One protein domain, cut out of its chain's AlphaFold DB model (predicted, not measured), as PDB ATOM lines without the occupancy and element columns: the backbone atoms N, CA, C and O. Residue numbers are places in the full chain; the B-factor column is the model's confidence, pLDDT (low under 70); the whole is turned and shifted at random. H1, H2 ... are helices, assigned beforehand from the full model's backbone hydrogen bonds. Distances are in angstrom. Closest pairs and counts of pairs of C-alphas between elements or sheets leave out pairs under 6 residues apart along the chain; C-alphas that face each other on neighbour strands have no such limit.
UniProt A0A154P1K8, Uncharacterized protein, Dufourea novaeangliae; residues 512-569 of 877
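What this domain is: This is residues 512 to 569 of the 877 residues of an uncharacterized protein of Dufourea novaeangliae (UniProt A0A154P1K8). Three helices make a small U, with H1 and H3 as its sides and H2 across one end, and H4, the longest helix, sticks out beyond H3 as an arm that makes the length. The printed part has 58 residues with four named helices, H1 to H4 in order, and no named strand: all helix. It is only just loose, close to extended, with a radius of gyration of the C-alphas of 15.3 A and spans of 50 by 21 by 12 A.

Where its parts are: H4, residues 554 to 569, is 23.0 A long and ends at C-alpha 569 (70.371, -1.938, 13.389). H3 is residues 542 to 552, 14.8 A; H2 residues 526 to 537, 16.5 A; H1 residues 512 to 523, 16.2 A, from C-alpha 512 (51.454, -27.347, 14.448).

How they stand to each other: H4 is close to H3 but not clearly touching, closest C-alphas Gln 550 and Val 556, 7.5 A. H1, with residues 514 to 518 alone, touches H3, closest C-alphas Arg 515 and Ile 546, 6.5 A, at a steep tilt of 47 degrees, opposite ways. H1 and H2 touch only at the corner, closest C-alphas Phe 522 and Gly 528, 3.7 A, about perpendicular at 76 degrees. O i to N i+4 pairs are within hydrogen-bond range throughout H2 and H3, in 7 of 8 in H1 and 10 of 12 in H4.

The domain as a whole: The farthest C-alphas, Ser 526 and Phe 569, are 50.5 A apart. The printed part has no cut, its three links are tight, and residues 553 to 569 have pLDDT under 70.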
ATOM      1  N   PRO A 512      52.402 -26.227  14.433       76.00
ATOM      2  CA  PRO A 512      51.454 -27.347  14.448       76.00
ATOM      3  C   PRO A 512      51.613 -28.218  15.698       76.00
ATOM      4  O   PRO A 512      50.656 -28.842  16.149       76.00
ATOM      5  N   GLU A 513      52.801 -28.172  16.305       83.31
ATOM      6  CA  GLU A 513      53.154 -28.721  17.615       83.31
ATOM      7  C   GLU A 513      52.175 -28.274  18.721       83.31
ATOM      8  O   GLU A 513      51.700 -29.101  19.497       83.31
ATOM      9  N   ALA A 514      51.779 -26.994  18.749       83.50
ATOM     10  CA  ALA A 514      50.879 -26.464  19.777       83.50
ATOM     11  C   ALA A 514      49.441 -26.998  19.649       83.50
ATOM     12  O   ALA A 514      48.766 -27.194  20.663       83.50
ATOM     13  N   ARG A 515      48.978 -27.267  18.418       91.19
ATOM     14  CA  ARG A 515      47.707 -27.968  18.171       91.19
ATOM     15  C   ARG A 515      47.837 -29.456  18.484       91.19
ATOM     16  O   ARG A 515      46.968 -29.991  19.167       91.19
ATOM     17  N   ALA A 516      48.918 -30.101  18.045       93.44
ATOM     18  CA  ALA A 516      49.163 -31.523  18.267       93.44
ATOM     19  C   ALA A 516      49.185 -31.887  19.760       93.44
ATOM     20  O   ALA A 516      48.443 -32.780  20.160       93.44
ATOM     21  N   GLU A 517      49.931 -31.158  20.600       91.81
ATOM     22  CA  GLU A 517      49.997 -31.436  22.045       91.81
ATOM     23  C   GLU A 517      48.633 -31.231  22.735       91.81
ATOM     24  O   GLU A 517      48.246 -31.997  23.617       91.81
ATOM     25  N   ILE A 518      47.852 -30.225  22.317       93.31
ATOM     26  CA  ILE A 518      46.497 -30.025  22.849       93.31
ATOM     27  C   ILE A 518      45.576 -31.182  22.423       93.31
ATOM     28  O   ILE A 518      44.868 -31.726  23.271       93.31
ATOM     29  N   PHE A 519      45.611 -31.619  21.160       95.44
ATOM     30  CA  PHE A 519      44.838 -32.786  20.716       95.44
ATOM     31  C   PHE A 519      45.302 -34.097  21.374       95.44
ATOM     32  O   PHE A 519      44.462 -34.941  21.687       95.44
ATOM     33  N   GLU A 520      46.592 -34.253  21.682       94.62
ATOM     34  CA  GLU A 520      47.121 -35.381  22.460       94.62
ATOM     35  C   GLU A 520      46.582 -35.371  23.902       94.62
ATOM     36  O   GLU A 520      46.132 -36.403  24.406       94.62
ATOM     37  N   LEU A 521      46.510 -34.202  24.551       93.56
ATOM     38  CA  LEU A 521      45.864 -34.060  25.861       93.56
ATOM     39  C   LEU A 521      44.368 -34.422  25.819       93.56
ATOM     40  O   LEU A 521      43.862 -34.992  26.788       93.56
ATOM     41  N   PHE A 522      43.670 -34.162  24.707       94.44
ATOM     42  CA  PHE A 522      42.305 -34.656  24.486       94.44
ATOM     43  C   PHE A 522      42.254 -36.182  24.290       94.44
ATOM     44  O   PHE A 522      41.441 -36.848  24.940       94.44
ATOM     45  N   ALA A 523      43.155 -36.751  23.485       95.56
ATOM     46  CA  ALA A 523      43.284 -38.199  23.285       95.56
ATOM     47  C   ALA A 523      43.650 -38.956  24.581       95.56
ATOM     48  O   ALA A 523      43.213 -40.088  24.785       95.56
ATOM     49  N   SER A 524      44.350 -38.300  25.513       95.12
ATOM     50  CA  SER A 524      44.727 -38.804  26.846       95.12
ATOM     51  C   SER A 524      43.530 -39.048  27.804       95.12
ATOM     52  O   SER A 524      43.694 -39.376  28.983       95.12
ATOM     53  N   GLY A 525      42.288 -38.925  27.313       95.06
ATOM     54  CA  GLY A 525      41.085 -39.550  27.878       95.06
ATOM     55  C   GLY A 525      40.621 -38.971  29.216       95.06
ATOM     56  O   GLY A 525      39.657 -38.207  29.273       95.06
ATOM     57  N   SER A 526      41.288 -39.336  30.313       96.56
ATOM     58  CA  SER A 526      41.026 -38.763  31.641       96.56
ATOM     59  C   SER A 526      41.477 -37.300  31.732       96.56
ATOM     60  O   SER A 526      40.757 -36.472  32.296       96.56
ATOM     61  N   ALA A 527      42.619 -36.966  31.115       95.69
ATOM     62  CA  ALA A 527      43.099 -35.595  30.990       95.69
ATOM     63  C   ALA A 527      42.200 -34.789  30.041       95.69
ATOM     64  O   ALA A 527      41.744 -33.713  30.425       95.69
ATOM     65  N   GLY A 528      41.835 -35.356  28.886       97.19
ATOM     66  CA  GLY A 528      40.922 -34.744  27.916       97.19
ATOM     67  C   GLY A 528      39.578 -34.368  28.529       97.19
ATOM     68  O   GLY A 528      39.212 -33.197  28.535       97.19
ATOM     69  N   LYS A 529      38.903 -35.313  29.196       97.25
ATOM     70  CA  LYS A 529      37.646 -35.045  29.926       97.25
ATOM     71  C   LYS A 529      37.811 -34.038  31.072       97.25
ATOM     72  O   LYS A 529      36.827 -33.462  31.538       97.25
ATOM     73  N   ARG A 530      39.018 -33.829  31.608       97.44
ATOM     74  CA  ARG A 530      39.280 -32.766  32.597       97.44
ATOM     75  C   ARG A 530      39.484 -31.412  31.915       97.44
ATOM     76  O   ARG A 530      38.970 -30.422  32.427       97.44
ATOM     77  N   LEU A 531      40.183 -31.376  30.783       96.94
ATOM     78  CA  LEU A 531      40.399 -30.177  29.976       96.94
ATOM     79  C   LEU A 531      39.084 -29.666  29.371       96.94
ATOM     80  O   LEU A 531      38.760 -28.501  29.543       96.94
ATOM     81  N   GLU A 532      38.273 -30.556  28.798       96.94
ATOM     82  CA  GLU A 532      36.910 -30.298  28.315       96.94
ATOM     83  C   GLU A 532      36.033 -29.633  29.392       96.94
ATOM     84  O   GLU A 532      35.452 -28.571  29.166       96.94
ATOM     85  N   ARG A 533      35.991 -30.207  30.605       97.75
ATOM     86  CA  ARG A 533      35.263 -29.606  31.736       97.75
ATOM     87  C   ARG A 533      35.842 -28.257  32.153       97.75
ATOM     88  O   ARG A 533      35.070 -27.379  32.515       97.75
ATOM     89  N   LEU A 534      37.167 -28.080  32.119       97.62
ATOM     90  CA  LEU A 534      37.812 -26.809  32.465       97.62
ATOM     91  C   LEU A 534      37.484 -25.710  31.450       97.62
ATOM     92  O   LEU A 534      37.123 -24.610  31.864       97.62
ATOM     93  N   LEU A 535      37.541 -26.019  30.153       97.62
ATOM     94  CA  LEU A 535      37.139 -25.125  29.067       97.62
ATOM     95  C   LEU A 535      35.666 -24.735  29.197       97.62
ATOM     96  O   LEU A 535      35.358 -23.551  29.330       97.62
ATOM     97  N   LYS A 536      34.771 -25.722  29.331       97.94
ATOM     98  CA  LYS A 536      33.339 -25.481  29.559       97.94
ATOM     99  C   LYS A 536      33.068 -24.668  30.833       97.94
ATOM    100  O   LYS A 536      32.215 -23.791  30.815       97.94
ATOM    101  N   SER A 537      33.815 -24.895  31.918       98.00
ATOM    102  CA  SER A 537      33.686 -24.119  33.168       98.00
ATOM    103  C   SER A 537      34.212 -22.682  33.085       98.00
ATOM    104  O   SER A 537      33.930 -21.883  33.973       98.00
ATOM    105  N   ARG A 538      34.985 -22.357  32.043       97.00
ATOM    106  CA  ARG A 538      35.528 -21.018  31.765       97.00
ATOM    107  C   ARG A 538      34.852 -20.339  30.572       97.00
ATOM    108  O   ARG A 538      35.285 -19.262  30.190       97.00
ATOM    109  N   ASN A 539      33.838 -20.981  29.986       97.31
ATOM    110  CA  ASN A 539      33.224 -20.612  28.708       97.31
ATOM    111  C   ASN A 539      34.240 -20.399  27.562       97.31
ATOM    112  O   ASN A 539      34.005 -19.609  26.656       97.31
ATOM    113  N   MET A 540      35.373 -21.104  27.629       97.38
ATOM    114  CA  MET A 540      36.524 -20.941  26.741       97.38
ATOM    115  C   MET A 540      36.487 -21.997  25.636       97.38
ATOM    116  O   MET A 540      36.255 -23.175  25.929       97.38
ATOM    117  N   SER A 541      36.730 -21.614  24.383       97.19
ATOM    118  CA  SER A 541      36.734 -22.578  23.270       97.19
ATOM    119  C   SER A 541      38.061 -23.350  23.158       97.19
ATOM    120  O   SER A 541      39.073 -22.996  23.767       97.19
ATOM    121  N   LEU A 542      38.074 -24.436  22.375       96.00
ATOM    122  CA  LEU A 542      39.309 -25.174  22.086       96.00
ATOM    123  C   LEU A 542      40.295 -24.314  21.281       96.00
ATOM    124  O   LEU A 542      41.484 -24.268  21.598       96.00
ATOM    125  N   ASP A 543      39.793 -23.597  20.278       95.31
ATOM    126  CA  ASP A 543      40.584 -22.696  19.441       95.31
ATOM    127  C   ASP A 543      41.065 -21.463  20.212       95.31
ATOM    128  O   ASP A 543      42.183 -21.001  19.998       95.31
ATOM    129  N   GLU A 544      40.286 -20.985  21.182       94.31
ATOM    130  CA  GLU A 544      40.698 -19.931  22.110       94.31
ATOM    131  C   GLU A 544      41.820 -20.407  23.043       94.31
ATOM    132  O   GLU A 544      42.778 -19.672  23.262       94.31
ATOM    133  N   LEU A 545      41.777 -21.653  23.536       95.38
ATOM    134  CA  LEU A 545      42.901 -22.241  24.278       95.38
ATOM    135  C   LEU A 545      44.163 -22.338  23.406       95.38
ATOM    136  O   LEU A 545      45.262 -22.061  23.891       95.38
ATOM    137  N   ILE A 546      44.016 -22.718  22.133       94.12
ATOM    138  CA  ILE A 546      45.121 -22.763  21.166       94.12
ATOM    139  C   ILE A 546      45.687 -21.348  20.945       94.12
ATOM    140  O   ILE A 546      46.897 -21.160  21.075       94.12
ATOM    141  N   ALA A 547      44.835 -20.344  20.722       91.38
ATOM    142  CA  ALA A 547      45.232 -18.945  20.542       91.38
ATOM    143  C   ALA A 547      45.885 -18.343  21.801       91.38
ATOM    144  O   ALA A 547      46.922 -17.681  21.720       91.38
ATOM    145  N   LEU A 548      45.344 -18.627  22.990       90.81
ATOM    146  CA  LEU A 548      45.941 -18.247  24.273       90.81
ATOM    147  C   LEU A 548      47.280 -18.948  24.510       90.81
ATOM    148  O   LEU A 548      48.179 -18.343  25.092       90.81
ATOM    149  N   ARG A 549      47.456 -20.189  24.039       89.12
ATOM    150  CA  ARG A 549      48.748 -20.885  24.101       89.12
ATOM    151  C   ARG A 549      49.763 -20.307  23.116       89.12
ATOM    152  O   ARG A 549      50.926 -20.186  23.485       89.12
ATOM    153  N   GLN A 550      49.345 -19.912  21.917       86.94
ATOM    154  CA  GLN A 550      50.200 -19.235  20.934       86.94
ATOM    155  C   GLN A 550      50.654 -17.865  21.449       86.94
ATOM    156  O   GLN A 550      51.851 -17.610  21.548       86.94
ATOM    157  N   ARG A 551      49.713 -17.021  21.887       84.31
ATOM    158  CA  ARG A 551      49.987 -15.698  22.477       84.31
ATOM    159  C   ARG A 551      50.756 -15.789  23.802       84.31
ATOM    160  O   ARG A 551      51.612 -14.962  24.092       84.31
ATOM    161  N   GLY A 552      50.476 -16.817  24.603       79.50
ATOM    162  CA  GLY A 552      51.208 -17.146  25.828       79.50
ATOM    163  C   GLY A 552      52.571 -17.803  25.584       79.50
ATOM    164  O   GLY A 552      53.374 -17.906  26.516       79.50
ATOM    165  N   SER A 553      52.872 -18.221  24.349       67.19
ATOM    166  CA  SER A 553      54.178 -18.749  23.965       67.19
ATOM    167  C   SER A 553      55.176 -17.598  23.885       67.19
ATOM    168  O   SER A 553      55.424 -17.011  22.835       67.19
ATOM    169  N   SER A 554      55.796 -17.297  25.028       50.25
ATOM    170  CA  SER A 554      56.879 -16.311  25.181       50.25
ATOM    171  C   SER A 554      57.983 -16.452  24.113       50.25
ATOM    172  O   SER A 554      58.587 -15.464  23.707       50.25
ATOM    173  N   LYS A 555      58.183 -17.667  23.578       58.28
ATOM    174  CA  LYS A 555      59.054 -17.998  22.436       58.28
ATOM    175  C   LYS A 555      58.712 -17.195  21.164       58.28
ATOM    176  O   LYS A 555      59.633 -16.719  20.505       58.28
ATOM    177  N   VAL A 556      57.427 -17.003  20.848       57.78
ATOM    178  CA  VAL A 556      56.957 -16.234  19.678       57.78
ATOM    179  C   VAL A 556      57.251 -14.750  19.868       57.78
ATOM    180  O   VAL A 556      57.983 -14.175  19.066       57.78
ATOM    181  N   HIS A 557      56.796 -14.148  20.972       55.12
ATOM    182  CA  HIS A 557      57.071 -12.736  21.259       55.12
ATOM    183  C   HIS A 557      58.575 -12.438  21.414       55.12
ATOM    184  O   HIS A 557      59.029 -11.370  21.015       55.12
ATOM    185  N   LEU A 558      59.392 -13.372  21.921       59.19
ATOM    186  CA  LEU A 558      60.852 -13.211  21.939       59.19
ATOM    187  C   LEU A 558      61.471 -13.273  20.534       59.19
ATOM    188  O   LEU A 558      62.391 -12.502  20.253       59.19
ATOM    189  N   ALA A 559      60.980 -14.139  19.642       61.28
ATOM    190  CA  ALA A 559      61.434 -14.192  18.250       61.28
ATOM    191  C   ALA A 559      61.020 -12.933  17.462       61.28
ATOM    192  O   ALA A 559      61.833 -12.358  16.737       61.28
ATOM    193  N   GLU A 560      59.792 -12.461  17.664       61.09
ATOM    194  CA  GLU A 560      59.235 -11.223  17.110       61.09
ATOM    195  C   GLU A 560      60.027  -9.988  17.574       61.09
ATOM    196  O   GLU A 560      60.579  -9.259  16.749       61.09
ATOM    197  N   VAL A 561      60.209  -9.808  18.889       62.44
ATOM    198  CA  VAL A 561      61.041  -8.732  19.464       62.44
ATOM    199  C   VAL A 561      62.499  -8.825  18.996       62.44
ATOM    200  O   VAL A 561      63.156  -7.794  18.836       62.44
ATOM    201  N   SER A 562      63.012 -10.027  18.720       64.06
ATOM    202  CA  SER A 562      64.347 -10.200  18.131       64.06
ATOM    203  C   SER A 562      64.400  -9.725  16.675       64.06
ATOM    204  O   SER A 562      65.311  -8.974  16.333       64.06
ATOM    205  N   ARG A 563      63.411 -10.067  15.831       65.81
ATOM    206  CA  ARG A 563      63.307  -9.552  14.447       65.81
ATOM    207  C   ARG A 563      63.196  -8.022  14.421       65.81
ATOM    208  O   ARG A 563      63.945  -7.373  13.693       65.81
ATOM    209  N   ILE A 564      62.346  -7.453  15.282       62.12
ATOM    210  CA  ILE A 564      62.166  -5.997  15.445       62.12
ATOM    211  C   ILE A 564      63.477  -5.315  15.879       62.12
ATOM    212  O   ILE A 564      63.778  -4.206  15.432       62.12
ATOM    213  N   ARG A 565      64.292  -5.963  16.724       61.59
ATOM    214  CA  ARG A 565      65.620  -5.444  17.089       61.59
ATOM    215  C   ARG A 565      66.618  -5.507  15.935       61.59
ATOM    216  O   ARG A 565      67.327  -4.526  15.751       61.59
ATOM    217  N   VAL A 566      66.670  -6.600  15.168       62.75
ATOM    218  CA  VAL A 566      67.618  -6.752  14.043       62.75
ATOM    219  C   VAL A 566      67.383  -5.680  12.975       62.75
ATOM    220  O   VAL A 566      68.302  -4.917  12.684       62.75
ATOM    221  N   GLN A 567      66.142  -5.510  12.499       55.31
ATOM    222  CA  GLN A 567      65.813  -4.477  11.499       55.31
ATOM    223  C   GLN A 567      66.191  -3.051  11.948       55.31
ATOM    224  O   GLN A 567      66.520  -2.203  11.118       55.31
ATOM    225  N   LYS A 568      66.197  -2.780  13.261       52.59
ATOM    226  CA  LYS A 568      66.553  -1.468  13.822       52.59
ATOM    227  C   LYS A 568      68.063  -1.167  13.819       52.59
ATOM    228  O   LYS A 568      68.434  -0.018  14.066       52.59
ATOM    229  N   PHE A 569      68.925  -2.148  13.540       53.59
ATOM    230  CA  PHE A 569      70.371  -1.938  13.389       53.59
ATOM    231  C   PHE A 569      70.810  -1.787  11.928       53.59
ATOM    232  O   PHE A 569      71.683  -0.963  11.653       53.59
TER     233      PHE A 569